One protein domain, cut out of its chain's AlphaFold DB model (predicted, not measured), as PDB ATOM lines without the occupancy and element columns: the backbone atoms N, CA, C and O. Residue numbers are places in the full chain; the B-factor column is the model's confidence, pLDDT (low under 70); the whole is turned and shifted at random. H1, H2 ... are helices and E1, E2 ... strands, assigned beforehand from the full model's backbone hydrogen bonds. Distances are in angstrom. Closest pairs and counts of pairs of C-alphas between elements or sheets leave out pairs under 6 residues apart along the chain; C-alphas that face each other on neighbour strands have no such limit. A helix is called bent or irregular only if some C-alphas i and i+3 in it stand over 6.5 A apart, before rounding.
ATOM      1  N   ALA A   6       9.407  25.311  47.926       83.12
ATOM      2  CA  ALA A   6      10.748  25.887  47.761       83.12
ATOM      3  C   ALA A   6      10.778  27.339  47.225       83.12
ATOM      4  O   ALA A   6      11.845  27.944  47.186       83.12
ATOM      5  N   HIS A   7       9.645  27.878  46.762       84.31
ATOM      6  CA  HIS A   7       9.487  29.264  46.298       84.31
ATOM      7  C   HIS A   7       8.503  30.064  47.175       84.31
ATOM      8  O   HIS A   7       8.199  31.209  46.848       84.31
ATOM      9  N   ALA A   8       7.956  29.458  48.231       89.62
ATOM     10  CA  ALA A   8       7.072  30.116  49.179       89.62
ATOM     11  C   ALA A   8       7.892  30.542  50.398       89.62
ATOM     12  O   ALA A   8       8.588  29.720  50.991       89.62
ATOM     13  N   ASP A   9       7.798  31.815  50.771       91.12
ATOM     14  CA  ASP A   9       8.359  32.303  52.025       91.12
ATOM     15  C   ASP A   9       7.252  32.392  53.076       91.12
ATOM     16  O   ASP A   9       6.155  32.867  52.785       91.12
ATOM     17  N   LEU A  10       7.540  31.896  54.277       92.62
ATOM     18  CA  LEU A  10       6.608  31.831  55.407       92.62
ATOM     19  C   LEU A  10       7.172  32.528  56.655       92.62
ATOM     20  O   LEU A  10       6.547  32.488  57.710       92.62
ATOM     21  N   ASN A  11       8.355  33.152  56.569       95.81
ATOM     22  CA  ASN A  11       8.920  33.902  57.687       95.81
ATOM     23  C   ASN A  11       8.219  35.266  57.797       95.81
ATOM     24  O   ASN A  11       8.446  36.151  56.969       95.81
ATOM     25  N   ILE A  12       7.374  35.434  58.819       96.94
ATOM     26  CA  ILE A  12       6.558  36.642  58.991       96.94
ATOM     27  C   ILE A  12       7.411  37.927  59.015       96.94
ATOM     28  O   ILE A  12       7.092  38.814  58.223       96.94
ATOM     29  N   PRO A  13       8.528  38.047  59.769       97.31
ATOM     30  CA  PRO A  13       9.367  39.252  59.736       97.31
ATOM     31  C   PRO A  13       9.857  39.635  58.334       97.31
ATOM     32  O   PRO A  13       9.813  40.809  57.963       97.31
ATOM     33  N   ARG A  14      10.255  38.662  57.504       96.81
ATOM     34  CA  ARG A  14      10.656  38.908  56.110       96.81
ATOM     35  C   ARG A  14       9.482  39.345  55.234       96.81
ATOM     36  O   ARG A  14       9.658  40.233  54.400       96.81
ATOM     37  N   LEU A  15       8.290  38.776  55.425       97.50
ATOM     38  CA  LEU A  15       7.075  39.212  54.723       97.50
ATOM     39  C   LEU A  15       6.692  40.650  55.120       97.50
ATOM     40  O   LEU A  15       6.415  41.470  54.244       97.50
ATOM     41  N   ARG A  16       6.774  40.999  56.412       97.75
ATOM     42  CA  ARG A  16       6.584  42.375  56.906       97.75
ATOM     43  C   ARG A  16       7.621  43.339  56.325       97.75
ATOM     44  O   ARG A  16       7.261  44.411  55.845       97.75
ATOM     45  N   GLN A  17       8.899  42.953  56.310       96.75
ATOM     46  CA  GLN A  17       9.973  43.744  55.703       96.75
ATOM     47  C   GLN A  17       9.720  43.976  54.207       96.75
ATOM     48  O   GLN A  17       9.908  45.090  53.720       96.75
ATOM     49  N   PHE A  18       9.247  42.956  53.485       97.69
ATOM     50  CA  PHE A  18       8.884  43.079  52.078       97.69
ATOM     51  C   PHE A  18       7.748  44.085  51.864       97.69
ATOM     52  O   PHE A  18       7.849  44.914  50.963       97.69
ATOM     53  N   ILE A  19       6.703  44.057  52.696       97.81
ATOM     54  CA  ILE A  19       5.606  45.037  52.654       97.81
ATOM     55  C   ILE A  19       6.149  46.453  52.892       97.81
ATOM     56  O   ILE A  19       5.928  47.336  52.066       97.81
ATOM     57  N   LYS A  20       6.943  46.656  53.954       95.50
ATOM     58  CA  LYS A  20       7.563  47.956  54.279       95.50
ATOM     59  C   LYS A  20       8.488  48.478  53.164       95.50
ATOM     60  O   LYS A  20       8.606  49.685  52.988       95.50
ATOM     61  N   GLN A  21       9.128  47.598  52.391       95.44
ATOM     62  CA  GLN A  21       9.969  47.969  51.241       95.44
ATOM     63  C   GLN A  21       9.184  48.201  49.940       95.44
ATOM     64  O   GLN A  21       9.688  48.871  49.041       95.44
ATOM     65  N   ASN A  22       7.970  47.659  49.825       96.81
ATOM     66  CA  ASN A  22       7.140  47.711  48.621       96.81
ATOM     67  C   ASN A  22       5.719  48.202  48.974       96.81
ATOM     68  O   ASN A  22       4.755  47.484  48.720       96.81
ATOM     69  N   PRO A  23       5.560  49.404  49.563       96.44
ATOM     70  CA  PRO A  23       4.348  49.830  50.277       96.44
ATOM     71  C   PRO A  23       3.114  50.057  49.387       96.44
ATOM     72  O   PRO A  23       1.999  50.164  49.894       96.44
ATOM     73  N   LEU A  24       3.276  50.148  48.062       97.50
ATOM     74  CA  LEU A  24       2.164  50.330  47.128       97.50
ATOM     75  C   LEU A  24       1.472  48.984  46.853       97.50
ATOM     76  O   LEU A  24       1.838  48.253  45.934       97.50
ATOM     77  N   GLY A  25       0.467  48.666  47.666       98.31
ATOM     78  CA  GLY A  25      -0.295  47.422  47.597       98.31
ATOM     79  C   GLY A  25      -1.577  47.564  46.781       98.31
ATOM     80  O   GLY A  25      -2.290  48.564  46.878       98.31
ATOM     81  N   LEU A  26      -1.910  46.542  45.994       98.62
ATOM     82  CA  LEU A  26      -3.169  46.453  45.260       98.62
ATOM     83  C   LEU A  26      -4.248  45.825  46.153       98.62
ATOM     84  O   LEU A  26      -4.249  44.610  46.340       98.62
ATOM     85  N   LEU A  27      -5.165  46.642  46.677       98.75
ATOM     86  CA  LEU A  27      -6.381  46.173  47.344       98.75
ATOM     87  C   LEU A  27      -7.313  45.530  46.324       98.75
ATOM     88  O   LEU A  27      -7.611  46.156  45.306       98.75
ATOM     89  N   VAL A  28      -7.825  44.346  46.641       98.62
ATOM     90  CA  VAL A  28      -8.839  43.614  45.882       98.62
ATOM     91  C   VAL A  28     -10.006  43.281  46.808       98.62
ATOM     92  O   VAL A  28      -9.812  42.674  47.862       98.62
ATOM     93  N   SER A  29     -11.221  43.648  46.399       98.19
ATOM     94  CA  SER A  29     -12.466  43.284  47.085       98.19
ATOM     95  C   SER A  29     -13.474  42.665  46.114       98.19
ATOM     96  O   SER A  29     -13.377  42.857  44.899       98.19
ATOM     97  N   SER A  30     -14.439  41.916  46.657       97.88
ATOM     98  CA  SER A  30     -15.587  41.372  45.926       97.88
ATOM     99  C   SER A  30     -16.882  41.826  46.604       97.88
ATOM    100  O   SER A  30     -17.311  41.220  47.582       97.88
ATOM    101  N   ILE A  31     -17.503  42.892  46.097       97.38
ATOM    102  CA  ILE A  31     -18.692  43.533  46.680       97.38
ATOM    103  C   ILE A  31     -19.814  43.537  45.642       97.38
ATOM    104  O   ILE A  31     -19.698  44.183  44.604       97.38
ATOM    105  N   GLN A  32     -20.922  42.844  45.913       96.38
ATOM    106  CA  GLN A  32     -22.067  42.826  44.996       96.38
ATOM    107  C   GLN A  32     -22.764  44.194  44.957       96.38
ATOM    108  O   GLN A  32     -23.168  44.732  45.989       96.38
ATOM    109  N   SER A  33     -22.917  44.764  43.760       95.12
ATOM    110  CA  SER A  33     -23.508  46.089  43.565       95.12
ATOM    111  C   SER A  33     -24.135  46.232  42.180       95.12
ATOM    112  O   SER A  33     -23.522  45.873  41.181       95.12
ATOM    113  N   ASP A  34     -25.307  46.863  42.110       96.06
ATOM    114  CA  ASP A  34     -25.938  47.251  40.839       96.06
ATOM    115  C   ASP A  34     -25.279  48.498  40.206       96.06
ATOM    116  O   ASP A  34     -25.573  48.855  39.065       96.06
ATOM    117  N   LYS A  35     -24.410  49.199  40.954       96.88
ATOM    118  CA  LYS A  35     -23.775  50.470  40.549       96.88
ATOM    119  C   LYS A  35     -22.309  50.321  40.140       96.88
ATOM    120  O   LYS A  35     -21.796  51.163  39.404       96.88
ATOM    121  N   TYR A  36     -21.622  49.309  40.667       97.06
ATOM    122  CA  TYR A  36     -20.168  49.153  40.579       97.06
ATOM    123  C   TYR A  36     -19.804  47.706  40.220       97.06
ATOM    124  O   TYR A  36     -20.560  46.798  40.562       97.06
ATOM    125  N   PRO A  37     -18.656  47.451  39.562       97.69
ATOM    126  CA  PRO A  37     -18.203  46.086  39.301       97.69
ATOM    127  C   PRO A  37     -18.070  45.275  40.595       97.69
ATOM    128  O   PRO A  37     -17.596  45.803  41.601       97.69
ATOM    129  N   THR A  38     -18.428  43.986  40.557       97.94
ATOM    130  CA  THR A  38     -18.326  43.104  41.730       97.94
ATOM    131  C   THR A  38     -16.893  43.022  42.249       97.94
ATOM    132  O   THR A  38     -16.647  43.264  43.425       97.94
ATOM    133  N   ILE A  39     -15.939  42.699  41.370       98.25
ATOM    134  CA  ILE A  39     -14.516  42.651  41.713       98.25
ATOM    135  C   ILE A  39     -13.904  44.008  41.386       98.25
ATOM    136  O   ILE A  39     -13.946  44.447  40.234       98.25
ATOM    137  N   GLN A  40     -13.321  44.661  42.388       98.25
ATOM    138  CA  GLN A  40     -12.656  45.952  42.232       98.25
ATOM    139  C   GLN A  40     -11.247  45.916  42.802       98.25
ATOM    140  O   GLN A  40     -10.988  45.315  43.844       98.25
ATOM    141  N   CYS A  41     -10.342  46.598  42.099       98.38
ATOM    142  CA  CYS A  41      -8.933  46.675  42.445       98.38
ATOM    143  C   CYS A  41      -8.501  48.144  42.573       98.38
ATOM    144  O   CYS A  41      -8.898  48.989  41.768       98.38
ATOM    145  N   THR A  42      -7.687  48.493  43.568       98.44
ATOM    146  CA  THR A  42      -7.117  49.847  43.709       98.44
ATOM    147  C   THR A  42      -5.730  49.789  44.333       98.44
ATOM    148  O   THR A  42      -5.548  49.151  45.364       98.44
ATOM    149  N   HIS A  43      -4.757  50.468  43.722       98.25
ATOM    150  CA  HIS A  43      -3.445  50.672  44.330       98.25
ATOM    151  C   HIS A  43      -3.554  51.704  45.453       98.25
ATOM    152  O   HIS A  43      -4.055  52.808  45.234       98.25
ATOM    153  N   ILE A  44      -3.088  51.332  46.639       97.50
ATOM    154  CA  ILE A  44      -3.105  52.142  47.855       97.50
ATOM    155  C   ILE A  44      -1.691  52.080  48.448       97.50
ATOM    156  O   ILE A  44      -1.122  50.989  48.527       97.50
ATOM    157  N   PRO A  45      -1.080  53.211  48.830       96.50
ATOM    158  CA  PRO A  45       0.106  53.192  49.672       96.50
ATOM    159  C   PRO A  45      -0.294  52.769  51.091       96.50
ATOM    160  O   PRO A  45      -1.180  53.382  51.689       96.50
ATOM    161  N   TRP A  46       0.347  51.726  51.613       97.44
ATOM    162  CA  TRP A  46       0.065  51.174  52.934       97.44
ATOM    163  C   TRP A  46       1.202  51.422  53.917       97.44
ATOM    164  O   TRP A  46       2.380  51.320  53.570       97.44
ATOM    165  N   ILE A  47       0.819  51.645  55.167       96.81
ATOM    166  CA  ILE A  47       1.672  51.534  56.346       96.81
ATOM    167  C   ILE A  47       1.331  50.216  57.029       96.81
ATOM    168  O   ILE A  47       0.159  49.852  57.124       96.81
ATOM    169  N   LEU A  48       2.361  49.506  57.486       97.38
ATOM    170  CA  LEU A  48       2.225  48.333  58.341       97.38
ATOM    171  C   LEU A  48       2.556  48.736  59.777       97.38
ATOM    172  O   LEU A  48       3.727  48.963  60.089       97.38
ATOM    173  N   ASP A  49       1.527  48.805  60.615       96.06
ATOM    174  CA  ASP A  49       1.644  49.008  62.054       96.06
ATOM    175  C   ASP A  49       1.869  47.670  62.761       96.06
ATOM    176  O   ASP A  49       1.318  46.640  62.353       96.06
ATOM    177  N   LEU A  50       2.662  47.712  63.831       96.38
ATOM    178  CA  LEU A  50       2.952  46.583  64.708       96.38
ATOM    179  C   LEU A  50       2.904  47.043  66.165       96.38
ATOM    180  O   LEU A  50       3.330  48.160  66.470       96.38
ATOM    181  N   GLU A  51       2.417  46.179  67.050       95.69
ATOM    182  CA  GLU A  51       2.528  46.368  68.499       95.69
ATOM    183  C   GLU A  51       3.955  46.054  68.982       95.69
ATOM    184  O   GLU A  51       4.484  46.771  69.835       95.69
ATOM    185  N   ASP A  52       4.609  45.042  68.395       95.19
ATOM    186  CA  ASP A  52       6.001  44.680  68.678       95.19
ATOM    187  C   ASP A  52       6.792  44.375  67.388       95.19
ATOM    188  O   ASP A  52       6.706  43.300  66.793       95.19
ATOM    189  N   GLU A  53       7.662  45.309  66.983       92.81
ATOM    190  CA  GLU A  53       8.599  45.131  65.858       92.81
ATOM    191  C   GLU A  53       9.523  43.904  66.004       92.81
ATOM    192  O   GLU A  53      10.071  43.438  65.003       92.81
ATOM    193  N   SER A  54       9.710  43.376  67.221       95.25
ATOM    194  CA  SER A  54      10.518  42.183  67.502       95.25
ATOM    195  C   SER A  54       9.731  40.864  67.521       95.25
ATOM    196  O   SER A  54      10.348  39.801  67.593       95.25
ATOM    197  N   SER A  55       8.397  40.897  67.388       96.25
ATOM    198  CA  SER A  55       7.575  39.684  67.276       96.25
ATOM    199  C   SER A  55       7.901  38.898  66.000       96.25
ATOM    200  O   SER A  55       7.880  39.437  64.891       96.25
ATOM    201  N   GLU A  56       8.084  37.585  66.129       96.44
ATOM    202  CA  GLU A  56       8.272  36.664  64.999       96.44
ATOM    203  C   GLU A  56       6.946  36.232  64.323       96.44
ATOM    204  O   GLU A  56       6.987  35.556  63.295       96.44
ATOM    205  N   ASP A  57       5.772  36.599  64.865       96.38
ATOM    206  CA  ASP A  57       4.473  35.993  64.514       96.38
ATOM    207  C   ASP A  57       3.267  36.946  64.284       96.38
ATOM    208  O   ASP A  57       2.498  36.668  63.370       96.38
ATOM    209  N   GLU A  58       3.124  38.081  64.991       96.88
ATOM    210  CA  GLU A  58       1.964  39.032  65.061       96.88
ATOM    211  C   GLU A  58       1.143  39.319  63.772       96.88
ATOM    212  O   GLU A  58      -0.027  39.686  63.846       96.88
ATOM    213  N   LEU A  59       1.720  39.169  62.574       96.25
ATOM    214  CA  LEU A  59       1.254  39.738  61.297       96.25
ATOM    215  C   LEU A  59       1.276  41.284  61.250       96.25
ATOM    216  O   LEU A  59       2.117  41.814  60.521       96.25
ATOM    217  N   GLY A  60       0.416  41.973  62.013       96.12
ATOM    218  CA  GLY A  60       0.261  43.442  62.058       96.12
ATOM    219  C   GLY A  60      -1.015  44.002  61.401       96.12
ATOM    220  O   GLY A  60      -1.852  43.255  60.888       96.12
ATOM    221  N   ILE A  61      -1.165  45.334  61.392       97.19
ATOM    222  CA  ILE A  61      -2.311  46.059  60.800       97.19
ATOM    223  C   ILE A  61      -1.859  46.886  59.592       97.19
ATOM    224  O   ILE A  61      -0.855  47.587  59.646       97.19
ATOM    225  N   LEU A  62      -2.627  46.846  58.496       97.81
ATOM    226  CA  LEU A  62      -2.391  47.686  57.319       97.81
ATOM    227  C   LEU A  62      -3.313  48.913  57.321       97.81
ATOM    228  O   LEU A  62      -4.530  48.781  57.166       97.81
ATOM    229  N   ARG A  63      -2.729  50.111  57.435       96.31
ATOM    230  CA  ARG A  63      -3.422  51.399  57.266       96.31
ATOM    231  C   ARG A  63      -3.117  52.024  55.913       96.31
ATOM    232  O   ARG A  63      -1.991  51.987  55.429       96.31
ATOM    233  N   GLY A  64      -4.132  52.634  55.320       95.06
ATOM    234  CA  GLY A  64      -4.054  53.364  54.061       95.06
ATOM    235  C   GLY A  64      -5.325  54.184  53.867       95.06
ATOM    236  O   GLY A  64      -6.298  54.015  54.606       95.06
ATOM    237  N   HIS A  65      -5.334  55.073  52.876       93.56
ATOM    238  CA  HIS A  65      -6.492  55.913  52.571       93.56
ATOM    239  C   HIS A  65      -6.867  55.836  51.086       93.56
ATOM    240  O   HIS A  65      -6.044  55.538  50.222       93.56
ATOM    241  N   MET A  66      -8.133  56.122  50.776       94.44
ATOM    242  CA  MET A  66      -8.654  56.162  49.410       94.44
ATOM    243  C   MET A  66      -9.454  57.444  49.200       94.44
ATOM    244  O   MET A  66     -10.241  57.843  50.056       94.44
ATOM    245  N   ALA A  67      -9.327  58.056  48.023       92.00
ATOM    246  CA  ALA A  67     -10.157  59.200  47.665       92.00
ATOM    247  C   ALA A  67     -11.653  58.825  47.691       92.00
ATOM    248  O   ALA A  67     -12.069  57.837  47.076       92.00
ATOM    249  N   LYS A  68     -12.482  59.662  48.327       90.56
ATOM    250  CA  LYS A  68     -13.952  59.508  48.427       90.56
ATOM    251  C   LYS A  68     -14.654  59.372  47.067       90.56
ATOM    252  O   LYS A  68     -15.734  58.794  46.964       90.56
ATOM    253  N   MET A  69     -14.036  59.895  46.006       93.00
ATOM    254  CA  MET A  69     -14.569  59.839  44.644       93.00
ATOM    255  C   MET A  69     -14.266  58.543  43.883       93.00
ATOM    256  O   MET A  69     -14.937  58.296  42.879       93.00
ATOM    257  N   ASN A  70     -13.334  57.706  44.353       96.69
ATOM    258  CA  ASN A  70     -13.042  56.408  43.739       96.69
ATOM    259  C   ASN A  70     -14.288  55.488  43.829       96.69
ATOM    260  O   ASN A  70     -14.827  55.319  44.928       96.69
ATOM    261  N   PRO A  71     -14.758  54.886  42.714       97.31
ATOM    262  CA  PRO A  71     -15.876  53.935  42.715       97.31
ATOM    263  C   PRO A  71     -15.729  52.790  43.726       97.31
ATOM    264  O   PRO A  71     -16.709  52.420  44.365       97.31
ATOM    265  N   HIS A  72     -14.505  52.308  43.950       97.94
ATOM    266  CA  HIS A  72     -14.213  51.249  44.915       97.94
ATOM    267  C   HIS A  72     -14.500  51.710  46.354       97.94
ATOM    268  O   HIS A  72     -15.172  51.001  47.100       97.94
ATOM    269  N   THR A  73     -14.112  52.940  46.718       97.19
ATOM    270  CA  THR A  73     -14.477  53.560  48.006       97.19
ATOM    271  C   THR A  73     -15.994  53.656  48.160       97.19
ATOM    272  O   THR A  73     -16.530  53.358  49.223       97.19
ATOM    273  N   LYS A  74     -16.707  54.043  47.095       96.81
ATOM    274  CA  LYS A  74     -18.172  54.168  47.125       96.81
ATOM    275  C   LYS A  74     -18.861  52.817  47.286       96.81
ATOM    276  O   LYS A  74     -19.808  52.737  48.054       96.81
ATOM    277  N   ALA A  75     -18.375  51.766  46.626       97.50
ATOM    278  CA  ALA A  75     -18.881  50.406  46.805       97.50
ATOM    279  C   ALA A  75     -18.670  49.897  48.243       97.50
ATOM    280  O   ALA A  75     -19.593  49.345  48.833       97.50
ATOM    281  N   ILE A  76     -17.492  50.149  48.825       97.00
ATOM    282  CA  ILE A  76     -17.178  49.818  50.224       97.00
ATOM    283  C   ILE A  76     -18.132  50.542  51.188       97.00
ATOM    284  O   ILE A  76     -18.694  49.912  52.079       97.00
ATOM    285  N   ILE A  77     -18.354  51.846  50.998       95.25
ATOM    286  CA  ILE A  77     -19.256  52.645  51.846       95.25
ATOM    287  C   ILE A  77     -20.719  52.208  51.682       95.25
ATOM    288  O   ILE A  77     -21.408  52.035  52.687       95.25
ATOM    289  N   ASP A  78     -21.187  52.013  50.443       95.25
ATOM    290  CA  ASP A  78     -22.547  51.548  50.135       95.25
ATOM    291  C   ASP A  78     -22.828  50.162  50.748       95.25
ATOM    292  O   ASP A  78     -23.964  49.897  51.132       95.25
ATOM    293  N   GLU A  79     -21.823  49.284  50.847       95.50
ATOM    294  CA  GLU A  79     -21.942  47.976  51.502       95.50
ATOM    295  C   GLU A  79     -21.963  48.103  53.028       95.50
ATOM    296  O   GLU A  79     -22.911  47.665  53.677       95.50
ATOM    297  N   ILE A  80     -20.951  48.753  53.610       94.56
ATOM    298  CA  ILE A  80     -20.802  48.874  55.067       94.56
ATOM    299  C   ILE A  80     -22.020  49.577  55.685       94.56
ATOM    300  O   ILE A  80     -22.574  49.093  56.676       94.56
ATOM    301  N   SER A  81     -22.523  50.638  55.044       92.25
ATOM    302  CA  SER A  81     -23.684  51.416  55.512       92.25
ATOM    303  C   SER A  81     -25.004  50.627  55.561       92.25
ATOM    304  O   SER A  81     -25.981  51.123  56.114       92.25
ATOM    305  N   LYS A  82     -25.065  49.399  55.021       91.12
ATOM    306  CA  LYS A  82     -26.216  48.489  55.198       91.12
ATOM    307  C   LYS A  82     -26.293  47.900  56.610       91.12
ATOM    308  O   LYS A  82     -27.345  47.402  56.999       91.12
ATOM    309  N   SER A  83     -25.180  47.910  57.351       84.50
ATOM    310  CA  SER A  83     -25.006  47.185  58.621       84.50
ATOM    311  C   SER A  83     -24.593  48.057  59.813       84.50
ATOM    312  O   SER A  83     -24.697  47.609  60.953       84.50
ATOM    313  N   THR A  84     -24.147  49.292  59.576       78.94
ATOM    314  CA  THR A  84     -23.697  50.242  60.608       78.94
ATOM    315  C   THR A  84     -24.162  51.661  60.281       78.94
ATOM    316  O   THR A  84     -24.227  52.051  59.114       78.94
ATOM    317  N   ALA A  85     -24.471  52.432  61.324       74.19
ATOM    318  CA  ALA A  85     -24.811  53.851  61.237       74.19
ATOM    319  C   ALA A  85     -23.667  54.775  61.704       74.19
ATOM    320  O   ALA A  85     -23.731  55.980  61.473       74.19
ATOM    321  N   ASP A  86     -22.611  54.232  62.321       74.69
ATOM    322  CA  ASP A  86     -21.642  55.001  63.124       74.69
ATOM    323  C   ASP A  86     -20.510  55.647  62.300       74.69
ATOM    324  O   ASP A  86     -19.488  56.074  62.838       74.69
ATOM    325  N   GLY A  87     -20.653  55.701  60.971       83.06
ATOM    326  CA  GLY A  87     -19.678  56.338  60.079       83.06
ATOM    327  C   GLY A  87     -18.369  55.568  59.872       83.06
ATOM    328  O   GLY A  87     -17.464  56.047  59.182       83.06
ATOM    329  N   TYR A  88     -18.272  54.374  60.452       90.62
ATOM    330  CA  TYR A  88     -17.224  53.391  60.219       90.62
ATOM    331  C   TYR A  88     -17.786  51.974  60.387       90.62
ATOM    332  O   TYR A  88     -18.797  51.760  61.058       90.62
ATOM    333  N   GLY A  89     -17.112  50.984  59.805       92.94
ATOM    334  CA  GLY A  89     -17.497  49.580  59.940       92.94
ATOM    335  C   GLY A  89     -16.578  48.634  59.185       92.94
ATOM    336  O   GLY A  89     -15.584  49.061  58.600       92.94
ATOM    337  N   PHE A  90     -16.912  47.346  59.210       95.19
ATOM    338  CA  PHE A  90     -16.171  46.296  58.515       95.19
ATOM    339  C   PHE A  90     -16.950  45.791  57.304       95.19
ATOM    340  O   PHE A  90     -18.171  45.666  57.375       95.19
ATOM    341  N   LEU A  91     -16.246  45.404  56.238       95.00
ATOM    342  CA  LEU A  91     -16.841  44.517  55.236       95.00
ATOM    343  C   LEU A  91     -17.186  43.157  55.872       95.00
ATOM    344  O   LEU A  91     -16.508  42.681  56.794       95.00
ATOM    345  N   GLY A  92     -18.268  42.542  55.389       92.06
ATOM    346  CA  GLY A  92     -18.631  41.169  55.752       92.06
ATOM    347  C   GLY A  92     -17.603  40.176  55.216       92.06
ATOM    348  O   GLY A  92     -17.014  39.425  55.990       92.06
ATOM    349  N   GLU A  93     -17.346  40.260  53.910       93.56
ATOM    350  CA  GLU A  93     -16.375  39.437  53.189       93.56
ATOM    351  C   GLU A  93     -14.917  39.848  53.453       93.56
ATOM    352  O   GLU A  93     -14.607  40.985  53.828       93.56
ATOM    353  N   GLU A  94     -14.010  38.903  53.218       97.25
ATOM    354  CA  GLU A  94     -12.564  39.117  53.257       97.25
ATOM    355  C   GLU A  94     -12.077  39.922  52.036       97.25
ATOM    356  O   GLU A  94     -12.636  39.839  50.939       97.25
ATOM    357  N   VAL A  95     -11.005  40.697  52.215       98.38
ATOM    358  CA  VAL A  95     -10.270  41.365  51.134       98.38
ATOM    359  C   VAL A  95      -8.857  40.807  51.020       98.38
ATOM    360  O   VAL A  95      -8.293  40.303  51.992       98.38
ATOM    361  N   SER A  96      -8.254  40.961  49.841       98.50
ATOM    362  CA  SER A  96      -6.842  40.643  49.627       98.50
ATOM    363  C   SER A  96      -6.051  41.893  49.252       98.50
ATOM    364  O   SER A  96      -6.556  42.765  48.546       98.50
ATOM    365  N   ILE A  97      -4.803  41.989  49.712       98.62
ATOM    366  CA  ILE A  97      -3.858  43.033  49.304       98.62
ATOM    367  C   ILE A  97      -2.609  42.360  48.736       98.62
ATOM    368  O   ILE A  97      -1.971  41.546  49.404       98.62
ATOM    369  N   MET A  98      -2.254  42.709  47.499       98.31
ATOM    370  CA  MET A  98      -1.060  42.211  46.814       98.31
ATOM    371  C   MET A  98       0.037  43.277  46.807       98.31
ATOM    372  O   MET A  98      -0.115  44.322  46.173       98.31
ATOM    373  N   PHE A  99       1.174  42.974  47.424       98.44
ATOM    374  CA  PHE A  99       2.405  43.758  47.328       98.44
ATOM    375  C   PHE A  99       3.352  43.064  46.350       98.44
ATOM    376  O   PHE A  99       3.580  41.862  46.473       98.44
ATOM    377  N   THR A 100       3.903  43.787  45.374       97.50
ATOM    378  CA  THR A 100       4.756  43.209  44.316       97.50
ATOM    379  C   THR A 100       6.124  43.879  44.313       97.50
ATOM    380  O   THR A 100       6.213  45.100  44.393       97.50
ATOM    381  N   GLY A 101       7.188  43.083  44.206       96.38
ATOM    382  CA  GLY A 101       8.556  43.589  44.143       96.38
ATOM    383  C   GLY A 101       8.873  44.200  42.771       96.38
ATOM    384  O   GLY A 101       8.428  43.663  41.755       96.38
ATOM    385  N   PRO A 102       9.680  45.276  42.693       94.38
ATOM    386  CA  PRO A 102       9.981  45.963  41.432       94.38
ATOM    387  C   PRO A 102      10.826  45.117  40.469       94.38
ATOM    388  O   PRO A 102      10.830  45.357  39.264       94.38
ATOM    389  N   ALA A 103      11.564  44.131  40.985       94.25
ATOM    390  CA  ALA A 103      12.405  43.252  40.187       94.25
ATOM    391  C   ALA A 103      11.617  42.022  39.705       94.25
ATOM    392  O   ALA A 103      11.392  41.076  40.460       94.25
ATOM    393  N   HIS A 104      11.262  42.008  38.421       94.31
ATOM    394  CA  HIS A 104      10.687  40.840  37.755       94.31
ATOM    395  C   HIS A 104      11.255  40.654  36.341       94.31
ATOM    396  O   HIS A 104      11.503  41.625  35.623       94.31
ATOM    397  N   SER A 105      11.439  39.413  35.892       94.38
ATOM    398  CA  SER A 105      11.991  39.139  34.561       94.38
ATOM    399  C   SER A 105      11.633  37.759  34.015       94.38
ATOM    400  O   SER A 105      11.467  36.785  34.748       94.38
ATOM    401  N   TYR A 106      11.560  37.670  32.687       92.81
ATOM    402  CA  TYR A 106      11.523  36.398  31.977       92.81
ATOM    403  C   TYR A 106      12.860  35.659  32.129       92.81
ATOM    404  O   TYR A 106      13.925  36.207  31.840       92.81
ATOM    405  N   VAL A 107      12.800  34.388  32.522       89.75
ATOM    406  CA  VAL A 107      13.960  33.502  32.643       89.75
ATOM    407  C   VAL A 107      13.963  32.525  31.474       89.75
ATOM    408  O   VAL A 107      13.128  31.623  31.369       89.75
ATOM    409  N   THR A 108      14.939  32.702  30.585       88.44
ATOM    410  CA  THR A 108      15.128  31.819  29.433       88.44
ATOM    411  C   THR A 108      15.637  30.440  29.868       88.44
ATOM    412  O   THR A 108      16.594  30.349  30.643       88.44
ATOM    413  N   PRO A 109      15.115  29.335  29.297       84.12
ATOM    414  CA  PRO A 109      15.653  28.005  29.556       84.12
ATOM    415  C   PRO A 109      17.078  27.814  29.000       84.12
ATOM    416  O   PRO A 109      17.667  26.748  29.153       84.12
ATOM    417  N   GLN A 110      17.664  28.808  28.319       82.94
ATOM    418  CA  GLN A 110      19.080  28.809  27.929       82.94
ATOM    419  C   GLN A 110      20.052  28.842  29.121       82.94
ATOM    420  O   GLN A 110      21.166  28.348  28.974       82.94
ATOM    421  N   PHE A 111      19.639  29.332  30.295       81.38
ATOM    422  CA  PHE A 111      20.506  29.350  31.479       81.38
ATOM    423  C   PHE A 111      20.676  27.972  32.142       81.38
ATOM    424  O   PHE A 111      21.714  27.711  32.749       81.38
ATOM    425  N   TYR A 112      19.714  27.056  31.984       76.19
ATOM    426  CA  TYR A 112      19.758  25.724  32.597       76.19
ATOM    427  C   TYR A 112      20.659  24.756  31.812       76.19
ATOM    428  O   TYR A 112      20.183  23.899  31.066       76.19
ATOM    429  N   LYS A 113      21.979  24.907  31.952       69.50
ATOM    430  CA  LYS A 113      22.972  24.095  31.223       69.50
ATOM    431  C   LYS A 113      23.008  22.625  31.657       69.50
ATOM    432  O   LYS A 113      23.275  21.775  30.819       69.50
ATOM    433  N   GLU A 114      22.715  22.326  32.922       64.88
ATOM    434  CA  GLU A 114      22.873  20.986  33.519       64.88
ATOM    435  C   GLU A 114      21.659  20.067  33.327       64.88
ATOM    436  O   GLU A 114      21.816  18.869  33.117       64.88
ATOM    437  N   THR A 115      20.435  20.605  33.333       60.09
ATOM    438  CA  THR A 115      19.201  19.827  33.083       60.09
ATOM    439  C   THR A 115      18.887  19.664  31.592       60.09
ATOM    440  O   THR A 115      18.036  18.855  31.214       60.09
ATOM    441  N   LYS A 116      19.585  20.403  30.724       58.00
ATOM    442  CA  LYS A 116      19.445  20.332  29.264       58.00
ATOM    443  C   LYS A 116      20.033  19.103  28.548       58.00
ATOM    444  O   LYS A 116      19.403  18.719  27.563       58.00
ATOM    445  N   PRO A 117      21.155  18.464  28.945       55.16
ATOM    446  CA  PRO A 117      21.846  17.518  28.059       55.16
ATOM    447  C   PRO A 117      21.235  16.114  27.931       55.16
ATOM    448  O   PRO A 117      21.791  15.312  27.189       55.16
ATOM    449  N   SER A 118      20.142  15.773  28.634       54.56
ATOM    450  CA  SER A 118      19.626  14.386  28.644       54.56
ATOM    451  C   SER A 118      18.113  14.193  28.489       54.56
ATOM    452  O   SER A 118      17.702  13.106  28.094       54.56
ATOM    453  N   THR A 119      17.260  15.187  28.780       66.19
ATOM    454  CA  THR A 119      15.789  14.978  28.749       66.19
ATOM    455  C   THR A 119      14.972  16.052  28.034       66.19
ATOM    456  O   THR A 119      13.792  15.827  27.780       66.19
ATOM    457  N   GLY A 120      15.539  17.231  27.753       60.41
ATOM    458  CA  GLY A 120      14.800  18.358  27.163       60.41
ATOM    459  C   GLY A 120      13.683  18.954  28.042       60.41
ATOM    460  O   GLY A 120      13.008  19.884  27.608       60.41
ATOM    461  N   LYS A 121      13.486  18.468  29.277       65.69
ATOM    462  CA  LYS A 121      12.394  18.864  30.188       65.69
ATOM    463  C   LYS A 121      12.679  20.184  30.917       65.69
ATOM    464  O   LYS A 121      12.718  20.233  32.143       65.69
ATOM    465  N   VAL A 122      12.868  21.262  30.158       72.06
ATOM    466  CA  VAL A 122      12.994  22.630  30.680       72.06
ATOM    467  C   VAL A 122      11.943  23.537  30.050       72.06
ATOM    468  O   VAL A 122      11.766  23.546  28.835       72.06
ATOM    469  N   VAL A 123      11.256  24.315  30.883       79.44
ATOM    470  CA  VAL A 123      10.267  25.314  30.458       79.44
ATOM    471  C   VAL A 123      10.768  26.716  30.812       79.44
ATOM    472  O   VAL A 123      11.512  26.858  31.785       79.44
ATOM    473  N   PRO A 124      10.401  27.756  30.044       85.69
ATOM    474  CA  PRO A 124      10.597  29.131  30.482       85.69
ATOM    475  C   PRO A 124       9.768  29.432  31.736       85.69
ATOM    476  O   PRO A 124       8.732  28.812  31.974       85.69
ATOM    477  N   THR A 125      10.202  30.418  32.516       88.94
ATOM    478  CA  THR A 125       9.458  30.921  33.680       88.94
ATOM    479  C   THR A 125       9.582  32.439  33.781       88.94
ATOM    480  O   THR A 125      10.388  33.049  33.080       88.94
ATOM    481  N   TRP A 126       8.794  33.054  34.658       91.38
ATOM    482  CA  TRP A 126       8.980  34.439  35.078       91.38
ATOM    483  C   TRP A 126       9.436  34.442  36.537       91.38
ATOM    484  O   TRP A 126       8.807  33.797  37.375       91.38
ATOM    485  N   ASN A 127      10.518  35.151  36.841       91.94
ATOM    486  CA  ASN A 127      10.903  35.442  38.216       91.94
ATOM    487  C   ASN A 127      10.201  36.724  38.657       91.94
ATOM    488  O   ASN A 127      10.208  37.719  37.933       91.94
ATOM    489  N   TYR A 128       9.608  36.688  39.843       94.50
ATOM    490  CA  TYR A 128       9.024  37.826  40.544       94.50
ATOM    491  C   TYR A 128       8.996  37.505  42.042       94.50
ATOM    492  O   TYR A 128       9.142  36.345  42.436       94.50
ATOM    493  N   SER A 129       8.767  38.518  42.865       95.56
ATOM    494  CA  SER A 129       8.454  38.377  44.286       95.56
ATOM    495  C   SER A 129       7.167  39.136  44.594       95.56
ATOM    496  O   SER A 129       6.912  40.200  44.027       95.56
ATOM    497  N   ALA A 130       6.326  38.567  45.453       96.88
ATOM    498  CA  ALA A 130       5.087  39.194  45.888       96.88
ATOM    499  C   ALA A 130       4.657  38.651  47.254       96.88
ATOM    500  O   ALA A 130       4.921  37.489  47.565       96.88
ATOM    501  N   VAL A 131       3.956  39.477  48.025       97.62
ATOM    502  CA  VAL A 131       3.310  39.108  49.289       97.62
ATOM    503  C   VAL A 131       1.813  39.338  49.145       97.62
ATOM    504  O   VAL A 131       1.384  40.401  48.699       97.62
ATOM    505  N   GLN A 132       1.028  38.325  49.506       96.50
ATOM    506  CA  GLN A 132      -0.429  38.391  49.557       96.50
ATOM    507  C   GLN A 132      -0.855  38.433  51.016       96.50
ATOM    508  O   GLN A 132      -0.486  37.555  51.794       96.50
ATOM    509  N   VAL A 133      -1.623  39.457  51.364       97.69
ATOM    510  CA  VAL A 133      -2.264  39.601  52.670       97.69
ATOM    511  C   VAL A 133      -3.757  39.361  52.489       97.69
ATOM    512  O   VAL A 133      -4.331  39.754  51.473       97.69
ATOM    513  N   TYR A 134      -4.365  38.712  53.473       97.81
ATOM    514  CA  TYR A 134      -5.794  38.429  53.553       97.81
ATOM    515  C   TYR A 134      -6.308  38.941  54.895       97.81
ATOM    516  O   TYR A 134      -5.598  38.852  55.899       97.81
ATOM    517  N   GLY A 135      -7.507  39.516  54.922       97.12
ATOM    518  CA  GLY A 135      -8.084  40.026  56.161       97.12
ATOM    519  C   GLY A 135      -9.367  40.821  55.960       97.12
ATOM    520  O   GLY A 135      -9.898  40.935  54.856       97.12
ATOM    521  N   ARG A 136      -9.887  41.391  57.050       96.94
ATOM    522  CA  ARG A 136     -11.148  42.145  57.039       96.94
ATOM    523  C   ARG A 136     -10.890  43.645  56.982       96.94
ATOM    524  O   ARG A 136     -10.281  44.210  57.886       96.94
ATOM    525  N   LEU A 137     -11.401  44.298  55.941       97.38
ATOM    526  CA  LEU A 137     -11.286  45.745  55.777       97.38
ATOM    527  C   LEU A 137     -12.209  46.472  56.760       97.38
ATOM    528  O   LEU A 137     -13.422  46.250  56.735       97.38
ATOM    529  N   LYS A 138     -11.643  47.379  57.565       95.88
ATOM    530  CA  LYS A 138     -12.389  48.390  58.325       95.88
ATOM    531  C   LYS A 138     -12.289  49.737  57.608       95.88
ATOM    532  O   LYS A 138     -11.187  50.241  57.420       95.88
ATOM    533  N   ALA A 139     -13.419  50.322  57.223       95.06
ATOM    534  CA  ALA A 139     -13.469  51.655  56.626       95.06
ATOM    535  C   ALA A 139     -13.950  52.686  57.651       95.06
ATOM    536  O   ALA A 139     -14.888  52.418  58.401       95.06
ATOM    537  N   TYR A 140     -13.357  53.877  57.616       93.31
ATOM    538  CA  TYR A 140     -13.796  55.076  58.331       93.31
ATOM    539  C   TYR A 140     -14.159  56.124  57.269       93.31
ATOM    540  O   TYR A 140     -13.330  56.412  56.406       93.31
ATOM    541  N   TYR A 141     -15.401  56.618  57.252       89.94
ATOM    542  CA  TYR A 141     -15.930  57.357  56.094       89.94
ATOM    543  C   TYR A 141     -16.894  58.514  56.397       89.94
ATOM    544  O   TYR A 141     -17.132  59.333  55.501       89.94
ATOM    545  N   ASP A 142     -17.445  58.626  57.610       84.31
ATOM    546  CA  ASP A 142     -18.212  59.820  57.985       84.31
ATOM    547  C   ASP A 142     -17.292  60.994  58.336       84.31
ATOM    548  O   ASP A 142     -16.813  61.126  59.459       84.31
TER     549      ASP A 142
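What this domain is: This is residues 6 to 142 of the 189 residues of an uncharacterized protein of Verruconis gallopava (UniProt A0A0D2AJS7). A strongly twisted four-stranded sheet has H1 and H2 packed over one face, and a narrow arm built on the strand pair E7 and E8 reaches far out from it, its tip at residues 113 to 119 sticking out. E2 bends into the small hairpin E3 and E4 beside H1, and E9 bends into E10, which pairs with E5 beside H2. The printed part has 137 residues, in the order H1 E1 E2 E3 E4 H2 E5 E6 E7 H3 E8 E9 E10; the large sheet, E2 E1 E6 E9, is antiparallel. The class is mixed, helices and strands, with under half of the residues in named elements. The whole is loose, radius of gyration of the C-alphas 19.6 A, and flat, 68 by 41 by 21 A, the arm making its length.

How they stand to each other: Start at Ala 6 and go past H1, residues 12 to 21, to the hairpin of E1, residues 24 to 30, and E2, residues 39 to 45; N 27 and O 42 are 2.9 A apart. E6, residues 95 to 100, is the antiparallel neighbour of E1, with N 28 and O 96 at 2.8 A, and E9, residues 130 to 135, is the antiparallel neighbour of E6, with N 97 and O 133 at 2.9 A. H1 is on this sheet at a height of 9.7 A, across the strands; its closest C-alphas to E9 are Leu 15 and Val 131, 6.6 A. H2, residues 71 to 80, is on the same face at 10.6 A, making two layers, helices on one face of a sheet; its closest C-alphas to E2 are His 72 and Gln 40, 6.1 A. E2 runs on at 81 degrees into E3, residues 47 to 49, in a hairpin with E4, residues 61 to 63; N 47 and O 63 are 2.8 A apart. E9 runs on at 79 degrees into E10, residues 138 to 140, antiparallel to E5, residues 88 to 90; N 139 and O 89 are 2.9 A apart. In the arm, E7, residues 105 to 107, and E8, residues 125 to 127, are antiparallel, with N 105 and O 127 at 2.9 A. H3, residues 116 to 119, stands free and is irregular, but only just: C-alphas 116 and 119 are 6.50 A apart. In H1 and H2 every O i to N i+4 pair is within hydrogen-bond range; H3 is too short for one.

Where its parts are: Find C-alpha 12 at (6.558, 36.642, 58.991), where H1 begins; it is 14.1 A long, H2 14.2 A. E1 measures 19.9 A, E2 19.7 A, E6 16.6 A and E9 16.7 A. E10 ends at C-alpha 140, (-13.796, 55.076, 58.331).

The domain as a whole: The C-alphas farthest apart, those of Ala 85 and Pro 117, are 67.8 A apart. The printed part has no cut, and the link E3 to E4 is long, 11 residues. Look for low confidence at residues 113 to 121, under 70.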